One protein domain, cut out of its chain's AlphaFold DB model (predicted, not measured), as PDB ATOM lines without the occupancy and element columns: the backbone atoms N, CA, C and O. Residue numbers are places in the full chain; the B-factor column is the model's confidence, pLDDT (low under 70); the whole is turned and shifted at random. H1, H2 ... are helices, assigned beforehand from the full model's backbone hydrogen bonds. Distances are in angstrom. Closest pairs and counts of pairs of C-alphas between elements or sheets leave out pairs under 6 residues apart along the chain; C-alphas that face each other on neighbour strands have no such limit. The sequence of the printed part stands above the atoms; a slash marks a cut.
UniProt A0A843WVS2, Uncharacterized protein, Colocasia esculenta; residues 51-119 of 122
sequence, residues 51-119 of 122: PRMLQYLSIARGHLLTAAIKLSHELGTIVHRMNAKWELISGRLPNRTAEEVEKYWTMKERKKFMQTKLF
ATOM      1  N   PRO A  51     186.214 177.277 117.772       72.81
ATOM      2  CA  PRO A  51     185.259 176.599 116.889       72.81
ATOM      3  C   PRO A  51     185.755 176.460 115.440       72.81
ATOM      4  O   PRO A  51     185.645 175.389 114.845       72.81
ATOM      5  N   ARG A  52     186.361 177.510 114.871       76.94
ATOM      6  CA  ARG A  52     186.801 177.508 113.465       76.94
ATOM      7  C   ARG A  52     188.048 176.649 113.244       76.94
ATOM      8  O   ARG A  52     188.155 175.953 112.238       76.94
ATOM      9  N   MET A  53     188.968 176.653 114.207       80.94
ATOM     10  CA  MET A  53     190.171 175.824 114.163       80.94
ATOM     11  C   MET A  53     189.837 174.337 114.330       80.94
ATOM     12  O   MET A  53     190.401 173.501 113.628       80.94
ATOM     13  N   LEU A  54     188.863 173.999 115.183       82.44
ATOM     14  CA  LEU A  54     188.359 172.629 115.303       82.44
ATOM     15  C   LEU A  54     187.678 172.148 114.017       82.44
ATOM     16  O   LEU A  54     187.879 171.002 113.616       82.44
ATOM     17  N   GLN A  55     186.933 173.020 113.331       85.44
ATOM     18  CA  GLN A  55     186.340 172.693 112.034       85.44
ATOM     19  C   GLN A  55     187.415 172.408 110.976       85.44
ATOM     20  O   GLN A  55     187.333 171.401 110.275       85.44
ATOM     21  N   TYR A  56     188.458 173.238 110.904       86.19
ATOM     22  CA  TYR A  56     189.586 173.012 109.998       86.19
ATOM     23  C   TYR A  56     190.301 171.685 110.287       86.19
ATOM     24  O   TYR A  56     190.548 170.900 109.374       86.19
ATOM     25  N   LEU A  57     190.576 171.391 111.560       85.31
ATOM     26  CA  LEU A  57     191.203 170.135 111.975       85.31
ATOM     27  C   LEU A  57     190.322 168.916 111.670       85.31
ATOM     28  O   LEU A  57     190.839 167.880 111.256       85.31
ATOM     29  N   SER A  58     189.001 169.033 111.828       87.25
ATOM     30  CA  SER A  58     188.045 167.980 111.466       87.25
ATOM     31  C   SER A  58     188.073 167.685 109.964       87.25
ATOM     32  O   SER A  58     188.205 166.526 109.566       87.25
ATOM     33  N   ILE A  59     188.052 168.732 109.135       90.31
ATOM     34  CA  ILE A  59     188.126 168.620 107.673       90.31
ATOM     35  C   ILE A  59     189.471 168.021 107.248       90.31
ATOM     36  O   ILE A  59     189.504 167.032 106.514       90.31
ATOM     37  N   ALA A  60     190.585 168.551 107.760       90.25
ATOM     38  CA  ALA A  60     191.925 168.048 107.466       90.25
ATOM     39  C   ALA A  60     192.080 166.569 107.857       90.25
ATOM     40  O   ALA A  60     192.611 165.767 107.084       90.25
ATOM     41  N   ARG A  61     191.543 166.173 109.018       91.50
ATOM     42  CA  ARG A  61     191.521 164.773 109.459       91.50
ATOM     43  C   ARG A  61     190.656 163.899 108.549       91.50
ATOM     44  O   ARG A  61     191.063 162.783 108.246       91.50
ATOM     45  N   GLY A  62     189.511 164.391 108.075       92.25
ATOM     46  CA  GLY A  62     188.657 163.678 107.117       92.25
ATOM     47  C   GLY A  62     189.350 163.421 105.775       92.25
ATOM     48  O   GLY A  62     189.305 162.301 105.260       92.25
ATOM     49  N   HIS A  63     190.069 164.413 105.243       94.19
ATOM     50  CA  HIS A  63     190.878 164.237 104.034       94.19
ATOM     51  C   HIS A  63     192.011 163.229 104.244       94.19
ATOM     52  O   HIS A  63     192.210 162.359 103.396       94.19
ATOM     53  N   LEU A  64     192.703 163.300 105.385       90.56
ATOM     54  CA  LEU A  64     193.776 162.366 105.721       90.56
ATOM     55  C   LEU A  64     193.264 160.923 105.834       90.56
ATOM     56  O   LEU A  64     193.866 160.019 105.262       90.56
ATOM     57  N   LEU A  65     192.136 160.704 106.515       92.31
ATOM     58  CA  LEU A  65     191.512 159.382 106.628       92.31
ATOM     59  C   LEU A  65     191.082 158.843 105.260       92.31
ATOM     60  O   LEU A  65     191.338 157.686 104.940       92.31
ATOM     61  N   THR A  66     190.489 159.694 104.422       92.31
ATOM     62  CA  THR A  66     190.087 159.309 103.063       92.31
ATOM     63  C   THR A  66     191.291 158.918 102.209       92.31
ATOM     64  O   THR A  66     191.247 157.913 101.499       92.31
ATOM     65  N   ALA A  67     192.381 159.685 102.280       90.56
ATOM     66  CA  ALA A  67     193.624 159.367 101.584       90.56
ATOM     67  C   ALA A  67     194.232 158.051 102.095       90.56
ATOM     68  O   ALA A  67     194.616 157.206 101.290       90.56
ATOM     69  N   ALA A  68     194.249 157.837 103.413       88.50
ATOM     70  CA  ALA A  68     194.752 156.609 104.019       88.50
ATOM     71  C   ALA A  68     193.956 155.370 103.575       88.50
ATOM     72  O   ALA A  68     194.554 154.356 103.220       88.50
ATOM     73  N   ILE A  69     192.622 155.458 103.521       91.75
ATOM     74  CA  ILE A  69     191.762 154.364 103.044       91.75
ATOM     75  C   ILE A  69     192.032 154.062 101.566       91.75
ATOM     76  O   ILE A  69     192.183 152.899 101.201       91.75
ATOM     77  N   LYS A  70     192.143 155.092 100.715       91.25
ATOM     78  CA  LYS A  70     192.457 154.913  99.286       91.25
ATOM     79  C   LYS A  70     193.808 154.233  99.083       91.25
ATOM     80  O   LYS A  70     193.889 153.269  98.328       91.25
ATOM     81  N   LEU A  71     194.839 154.694  99.790       90.31
ATOM     82  CA  LEU A  71     196.173 154.095  99.739       90.31
ATOM     83  C   LEU A  71     196.155 152.645 100.233       90.31
ATOM     84  O   LEU A  71     196.730 151.775  99.590       90.31
ATOM     85  N   SER A  72     195.460 152.366 101.338       91.00
ATOM     86  CA  SER A  72     195.322 151.003 101.858       91.00
ATOM     87  C   SER A  72     194.619 150.077 100.865       91.00
ATOM     88  O   SER A  72     195.075 148.952 100.666       91.00
ATOM     89  N   HIS A  73     193.555 150.548 100.210       91.38
ATOM     90  CA  HIS A  73     192.845 149.783  99.192       91.38
ATOM     91  C   HIS A  73     193.731 149.504  97.973       91.38
ATOM     92  O   HIS A  73     193.846 148.355  97.553       91.38
ATOM     93  N   GLU A  74     194.406 150.522  97.429       90.06
ATOM     94  CA  GLU A  74     195.316 150.325  96.297       90.06
ATOM     95  C   GLU A  74     196.443 149.346  96.628       90.06
ATOM     96  O   GLU A  74     196.655 148.384  95.886       90.06
ATOM     97  N   LEU A  75     197.109 149.524  97.770       87.62
ATOM     98  CA  LEU A  75     198.156 148.606  98.216       87.62
ATOM     99  C   LEU A  75     197.617 147.179  98.372       87.62
ATOM    100  O   LEU A  75     198.255 146.237  97.903       87.62
ATOM    101  N   GLY A  76     196.417 147.013  98.935       88.31
ATOM    102  CA  GLY A  76     195.748 145.716  99.039       88.31
ATOM    103  C   GLY A  76     195.520 145.052  97.677       88.31
ATOM    104  O   GLY A  76     195.819 143.869  97.511       88.31
ATOM    105  N   THR A  77     195.067 145.807  96.669       89.75
ATOM    106  CA  THR A  77     194.865 145.264  95.312       89.75
ATOM    107  C   THR A  77     196.171 144.847  94.637       89.75
ATOM    108  O   THR A  77     196.202 143.832  93.939       89.75
ATOM    109  N   ILE A  78     197.257 145.595  94.851       86.56
ATOM    110  CA  ILE A  78     198.577 145.274  94.297       86.56
ATOM    111  C   ILE A  78     199.110 143.990  94.934       86.56
ATOM    112  O   ILE A  78     199.493 143.073  94.208       86.56
ATOM    113  N   VAL A  79     199.068 143.895  96.267       85.94
ATOM    114  CA  VAL A  79     199.493 142.697  97.007       85.94
ATOM    115  C   VAL A  79     198.689 141.479  96.561       85.94
ATOM    116  O   VAL A  79     199.268 140.449  96.228       85.94
ATOM    117  N   HIS A  80     197.365 141.606  96.442       87.31
ATOM    118  CA  HIS A  80     196.515 140.503  95.998       87.31
ATOM    119  C   HIS A  80     196.872 140.011  94.585       87.31
ATOM    120  O   HIS A  80     196.994 138.809  94.350       87.31
ATOM    121  N   ARG A  81     197.114 140.931  93.641       87.31
ATOM    122  CA  ARG A  81     197.551 140.578  92.279       87.31
ATOM    123  C   ARG A  81     198.922 139.908  92.264       87.31
ATOM    124  O   ARG A  81     199.145 139.020  91.445       87.31
ATOM    125  N   MET A  82     199.847 140.331  93.123       85.31
ATOM    126  CA  MET A  82     201.165 139.704  93.225       85.31
ATOM    127  C   MET A  82     201.071 138.298  93.823       85.31
ATOM    128  O   MET A  82     201.645 137.380  93.244       85.31
ATOM    129  N   ASN A  83     200.271 138.101  94.872       84.75
ATOM    130  CA  ASN A  83     200.037 136.782  95.465       84.75
ATOM    131  C   ASN A  83     199.461 135.793  94.451       84.75
ATOM    132  O   ASN A  83     200.015 134.710  94.283       84.75
ATOM    133  N   ALA A  84     198.446 136.201  93.683       87.38
ATOM    134  CA  ALA A  84     197.881 135.364  92.624       87.38
ATOM    135  C   ALA A  84     198.935 134.943  91.580       87.38
ATOM    136  O   ALA A  84     198.919 133.826  91.061       87.38
ATOM    137  N   LYS A  85     199.902 135.819  91.272       90.19
ATOM    138  CA  LYS A  85     201.014 135.482  90.371       90.19
ATOM    139  C   LYS A  85     201.984 134.488  91.005       90.19
ATOM    140  O   LYS A  85     202.454 133.590  90.308       90.19
ATOM    141  N   TRP A  86     202.296 134.640  92.288       90.50
ATOM    142  CA  TRP A  86     203.181 133.716  92.994       90.50
ATOM    143  C   TRP A  86     202.564 132.326  93.133       90.50
ATOM    144  O   TRP A  86     203.265 131.348  92.891       90.50
ATOM    145  N   GLU A  87     201.258 132.237  93.393       89.25
ATOM    146  CA  GLU A  87     200.502 130.977  93.426       89.25
ATOM    147  C   GLU A  87     200.545 130.231  92.084       89.25
ATOM    148  O   GLU A  87     200.793 129.023  92.040       89.25
ATOM    149  N   LEU A  88     200.399 130.955  90.968       90.56
ATOM    150  CA  LEU A  88     200.533 130.382  89.624       90.56
ATOM    151  C   LEU A  88     201.937 129.825  89.355       90.56
ATOM    152  O   LEU A  88     202.087 128.821  88.655       90.56
ATOM    153  N   ILE A  89     202.974 130.477  89.885       87.69
ATOM    154  CA  ILE A  89     204.366 130.042  89.720       87.69
ATOM    155  C   ILE A  89     204.655 128.835  90.615       87.69
ATOM    156  O   ILE A  89     205.248 127.862  90.147       87.69
ATOM    157  N   SER A  90     204.214 128.862  91.874       88.31
ATOM    158  CA  SER A  90     204.405 127.754  92.810       88.31
ATOM    159  C   SER A  90     203.652 126.500  92.381       88.31
ATOM    160  O   SER A  90     204.174 125.406  92.536       88.31
ATOM    161  N   GLY A  91     202.492 126.631  91.728       87.25
ATOM    162  CA  GLY A  91     201.777 125.487  91.153       87.25
ATOM    163  C   GLY A  91     202.576 124.718  90.090       87.25
ATOM    164  O   GLY A  91     202.289 123.555  89.824       87.25
ATOM    165  N   ARG A  92     203.608 125.337  89.498       91.19
ATOM    166  CA  ARG A  92     204.531 124.690  88.548       91.19
ATOM    167  C   ARG A  92     205.798 124.141  89.208       91.19
ATOM    168  O   ARG A  92     206.572 123.458  88.542       91.19
ATOM    169  N   LEU A  93     206.033 124.451  90.481       87.06
ATOM    170  CA  LEU A  93     207.205 124.032  91.242       87.06
ATOM    171  C   LEU A  93     206.762 123.039  92.325       87.06
ATOM    172  O   LEU A  93     206.204 123.455  93.341       87.06
ATOM    173  N   PRO A  94     207.014 121.730  92.153       78.81
ATOM    174  CA  PRO A  94     206.664 120.764  93.182       78.81
ATOM    175  C   PRO A  94     207.407 121.106  94.480       78.81
ATOM    176  O   PRO A  94     208.606 121.398  94.467       78.81
ATOM    177  N   ASN A  95     206.687 121.066  95.601       83.62
ATOM    178  CA  ASN A  95     207.196 121.343  96.952       83.62
ATOM    179  C   ASN A  95     207.645 122.791  97.217       83.62
ATOM    180  O   ASN A  95     208.446 123.018  98.124       83.62
ATOM    181  N   ARG A  96     207.157 123.775  96.453       86.44
ATOM    182  CA  ARG A  96     207.354 125.198  96.766       86.44
ATOM    183  C   ARG A  96     206.020 125.896  96.958       86.44
ATOM    184  O   ARG A  96     205.090 125.657  96.198       86.44
ATOM    185  N   THR A  97     205.939 126.757  97.968       89.38
ATOM    186  CA  THR A  97     204.763 127.602  98.217       89.38
ATOM    187  C   THR A  97     204.940 128.973  97.567       89.38
ATOM    188  O   THR A  97     206.062 129.405  97.290       89.38
ATOM    189  N   ALA A  98     203.832 129.672  97.319       88.06
ATOM    190  CA  ALA A  98     203.844 131.031  96.776       88.06
ATOM    191  C   ALA A  98     204.711 131.983  97.624       88.06
ATOM    192  O   ALA A  98     205.504 132.756  97.086       88.06
ATOM    193  N   GLU A  99     204.628 131.849  98.949       87.31
ATOM    194  CA  GLU A  99     205.365 132.641  99.942       87.31
ATOM    195  C   GLU A  99     206.887 132.463  99.822       87.31
ATOM    196  O   GLU A  99     207.657 133.426  99.889       87.31
ATOM    197  N   GLU A 100     207.351 131.228  99.610       87.69
ATOM    198  CA  GLU A 100     208.775 130.946  99.420       87.69
ATOM    199  C   GLU A 100     209.305 131.557  98.117       87.69
ATOM    200  O   GLU A 100     210.421 132.091  98.082       87.69
ATOM    201  N   VAL A 101     208.500 131.512  97.052       88.25
ATOM    202  CA  VAL A 101     208.845 132.091  95.747       88.25
ATOM    203  C   VAL A 101     208.913 133.618  95.834       88.25
ATOM    204  O   VAL A 101     209.892 134.208  95.366       88.25
ATOM    205  N   GLU A 102     207.938 134.257  96.483       90.75
ATOM    206  CA  GLU A 102     207.925 135.701  96.739       90.75
ATOM    207  C   GLU A 102     209.174 136.143  97.515       90.75
ATOM    208  O   GLU A 102     209.886 137.076  97.118       90.75
ATOM    209  N   LYS A 103     209.492 135.434  98.603       88.94
ATOM    210  CA  LYS A 103     210.652 135.730  99.452       88.94
ATOM    211  C   LYS A 103     211.965 135.596  98.684       88.94
ATOM    212  O   LYS A 103     212.846 136.451  98.815       88.94
ATOM    213  N   TYR A 104     212.095 134.556  97.858       87.69
ATOM    214  CA  TYR A 104     213.265 134.360  97.005       87.69
ATOM    215  C   TYR A 104     213.447 135.517  96.012       87.69
ATOM    216  O   TYR A 104     214.554 136.051  95.882       87.69
ATOM    217  N   TRP A 105     212.371 135.939  95.342       86.06
ATOM    218  CA  TRP A 105     212.427 137.028  94.364       86.06
ATOM    219  C   TRP A 105     212.776 138.367  95.019       86.06
ATOM    220  O   TRP A 105     213.692 139.056  94.563       86.06
ATOM    221  N   THR A 106     212.148 138.671  96.155       86.50
ATOM    222  CA  THR A 106     212.408 139.890  96.935       86.50
ATOM    223  C   THR A 106     213.861 139.954  97.422       86.50
ATOM    224  O   THR A 106     214.518 140.997  97.361       86.50
ATOM    225  N   MET A 107     214.415 138.823  97.870       86.38
ATOM    226  CA  MET A 107     215.823 138.722  98.262       86.38
ATOM    227  C   MET A 107     216.768 138.941  97.069       86.38
ATOM    228  O   MET A 107     217.785 139.632  97.195       86.38
ATOM    229  N   LYS A 108     216.436 138.378  95.902       86.06
ATOM    230  CA  LYS A 108     217.234 138.501  94.675       86.06
ATOM    231  C   LYS A 108     217.259 139.937  94.143       86.06
ATOM    232  O   LYS A 108     218.331 140.412  93.766       86.06
ATOM    233  N   GLU A 109     216.127 140.639  94.150       83.38
ATOM    234  CA  GLU A 109     216.052 142.059  93.775       83.38
ATOM    235  C   GLU A 109     216.859 142.943  94.714       83.38
ATOM    236  O   GLU A 109     217.669 143.746  94.249       83.38
ATOM    237  N   ARG A 110     216.716 142.745  96.030       82.31
ATOM    238  CA  ARG A 110     217.492 143.492  97.026       82.31
ATOM    239  C   ARG A 110     218.992 143.332  96.791       82.31
ATOM    240  O   ARG A 110     219.722 144.318  96.810       82.31
ATOM    241  N   LYS A 111     219.456 142.107  96.519       79.38
ATOM    242  CA  LYS A 111     220.869 141.836  96.221       79.38
ATOM    243  C   LYS A 111     221.335 142.549  94.950       79.38
ATOM    244  O   LYS A 111     222.391 143.173  94.978       79.38
ATOM    245  N   LYS A 112     220.547 142.514  93.867       78.25
ATOM    246  CA  LYS A 112     220.855 143.257  92.631       78.25
ATOM    247  C   LYS A 112     220.942 144.762  92.880       78.25
ATOM    248  O   LYS A 112     221.892 145.388  92.435       78.25
ATOM    249  N   PHE A 113     219.992 145.321  93.625       77.06
ATOM    250  CA  PHE A 113     219.965 146.747  93.944       77.06
ATOM    251  C   PHE A 113     221.160 147.186  94.804       77.06
ATOM    252  O   PHE A 113     221.734 148.249  94.589       77.06
ATOM    253  N   MET A 114     221.580 146.356  95.762       75.38
ATOM    254  CA  MET A 114     222.791 146.618  96.547       75.38
ATOM    255  C   MET A 114     224.053 146.554  95.678       75.38
ATOM    256  O   MET A 114     224.941 147.386  95.824       75.38
ATOM    257  N   GLN A 115     224.119 145.616  94.731       67.62
ATOM    258  CA  GLN A 115     225.257 145.484  93.817       67.62
ATOM    259  C   GLN A 115     225.359 146.650  92.825       67.62
ATOM    260  O   GLN A 115     226.461 147.135  92.583       67.62
ATOM    261  N   THR A 116     224.240 147.157  92.301       69.38
ATOM    262  CA  THR A 116     224.244 148.317  91.392       69.38
ATOM    263  C   THR A 116     224.586 149.626  92.099       69.38
ATOM    264  O   THR A 116     225.190 150.504  91.494       69.38
ATOM    265  N   LYS A 117     224.253 149.769  93.388       63.12
ATOM    266  CA  LYS A 117     224.694 150.907  94.217       63.12
ATOM    267  C   LYS A 117     226.196 150.872  94.524       63.12
ATOM    268  O   LYS A 117     226.776 151.925  94.775       63.12
ATOM    269  N   LEU A 118     226.798 149.681  94.538       63.28
ATOM    270  CA  LEU A 118     228.206 149.463  94.881       63.28
ATOM    271  C   LEU A 118     229.145 149.494  93.668       63.28
ATOM    272  O   LEU A 118     230.310 149.839  93.828       63.28
ATOM    273  N   PHE A 119     228.656 149.194  92.464       53.94
ATOM    274  CA  PHE A 119     229.437 149.315  91.232       53.94
ATOM    275  C   PHE A 119     229.140 150.642  90.524       53.94
ATOM    276  O   PHE A 119     228.216 150.744  89.718       53.94
TER     277      PHE A 119
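AT A GLANCE: This is residues 51 to 119 of the 122 residues of an uncharacterized protein of Colocasia esculenta (UniProt A0A843WVS2). One very long helix, H1, makes the longest axis, and the shorter H2 meets it near its last residues in a corner, so that the two form an L. Most of H1, residues 51 to 81, and residues 106 to 119 stick out freely from that corner. The printed part has 69 residues with two named helices, H1 then H2, and no named strand; the class is all helix. It is extended, with a radius of gyration of the C-alphas of 20.3 A, and flat, spanning 63 by 36 by 12 A.

HOW THE PARTS SIT: H1, residues 51 to 90, touches H2, residues 98 to 118, with residues 83 to 90 alone. H2 touches H1 with residues 98 to 102 alone. Their closest C-alphas, those of Trp 86 and Ala 98, are 4.7 A apart. Their lines are about perpendicular, at 74 degrees. In H1 and H2 every O i to N i+4 pair is within hydrogen-bond range.

IN THESE COORDINATES: H1 measures 57.7 A from C-alpha 51 at (185.259, 176.599, 116.889) to C-alpha 90 at (204.405, 127.754, 92.810). H2 measures 30.6 A and ends with C-alpha 118 at (228.206, 149.463, 94.881).

THE WHOLE: The two C-alphas farthest apart, those of Pro 51 and Pro 94, are 64.3 A apart. The printed part has no cut, and the link from H1 to H2 is short, with 7 residues. Mean pLDDT of the printed part is 85.3; residues 115 to 119 are under 70.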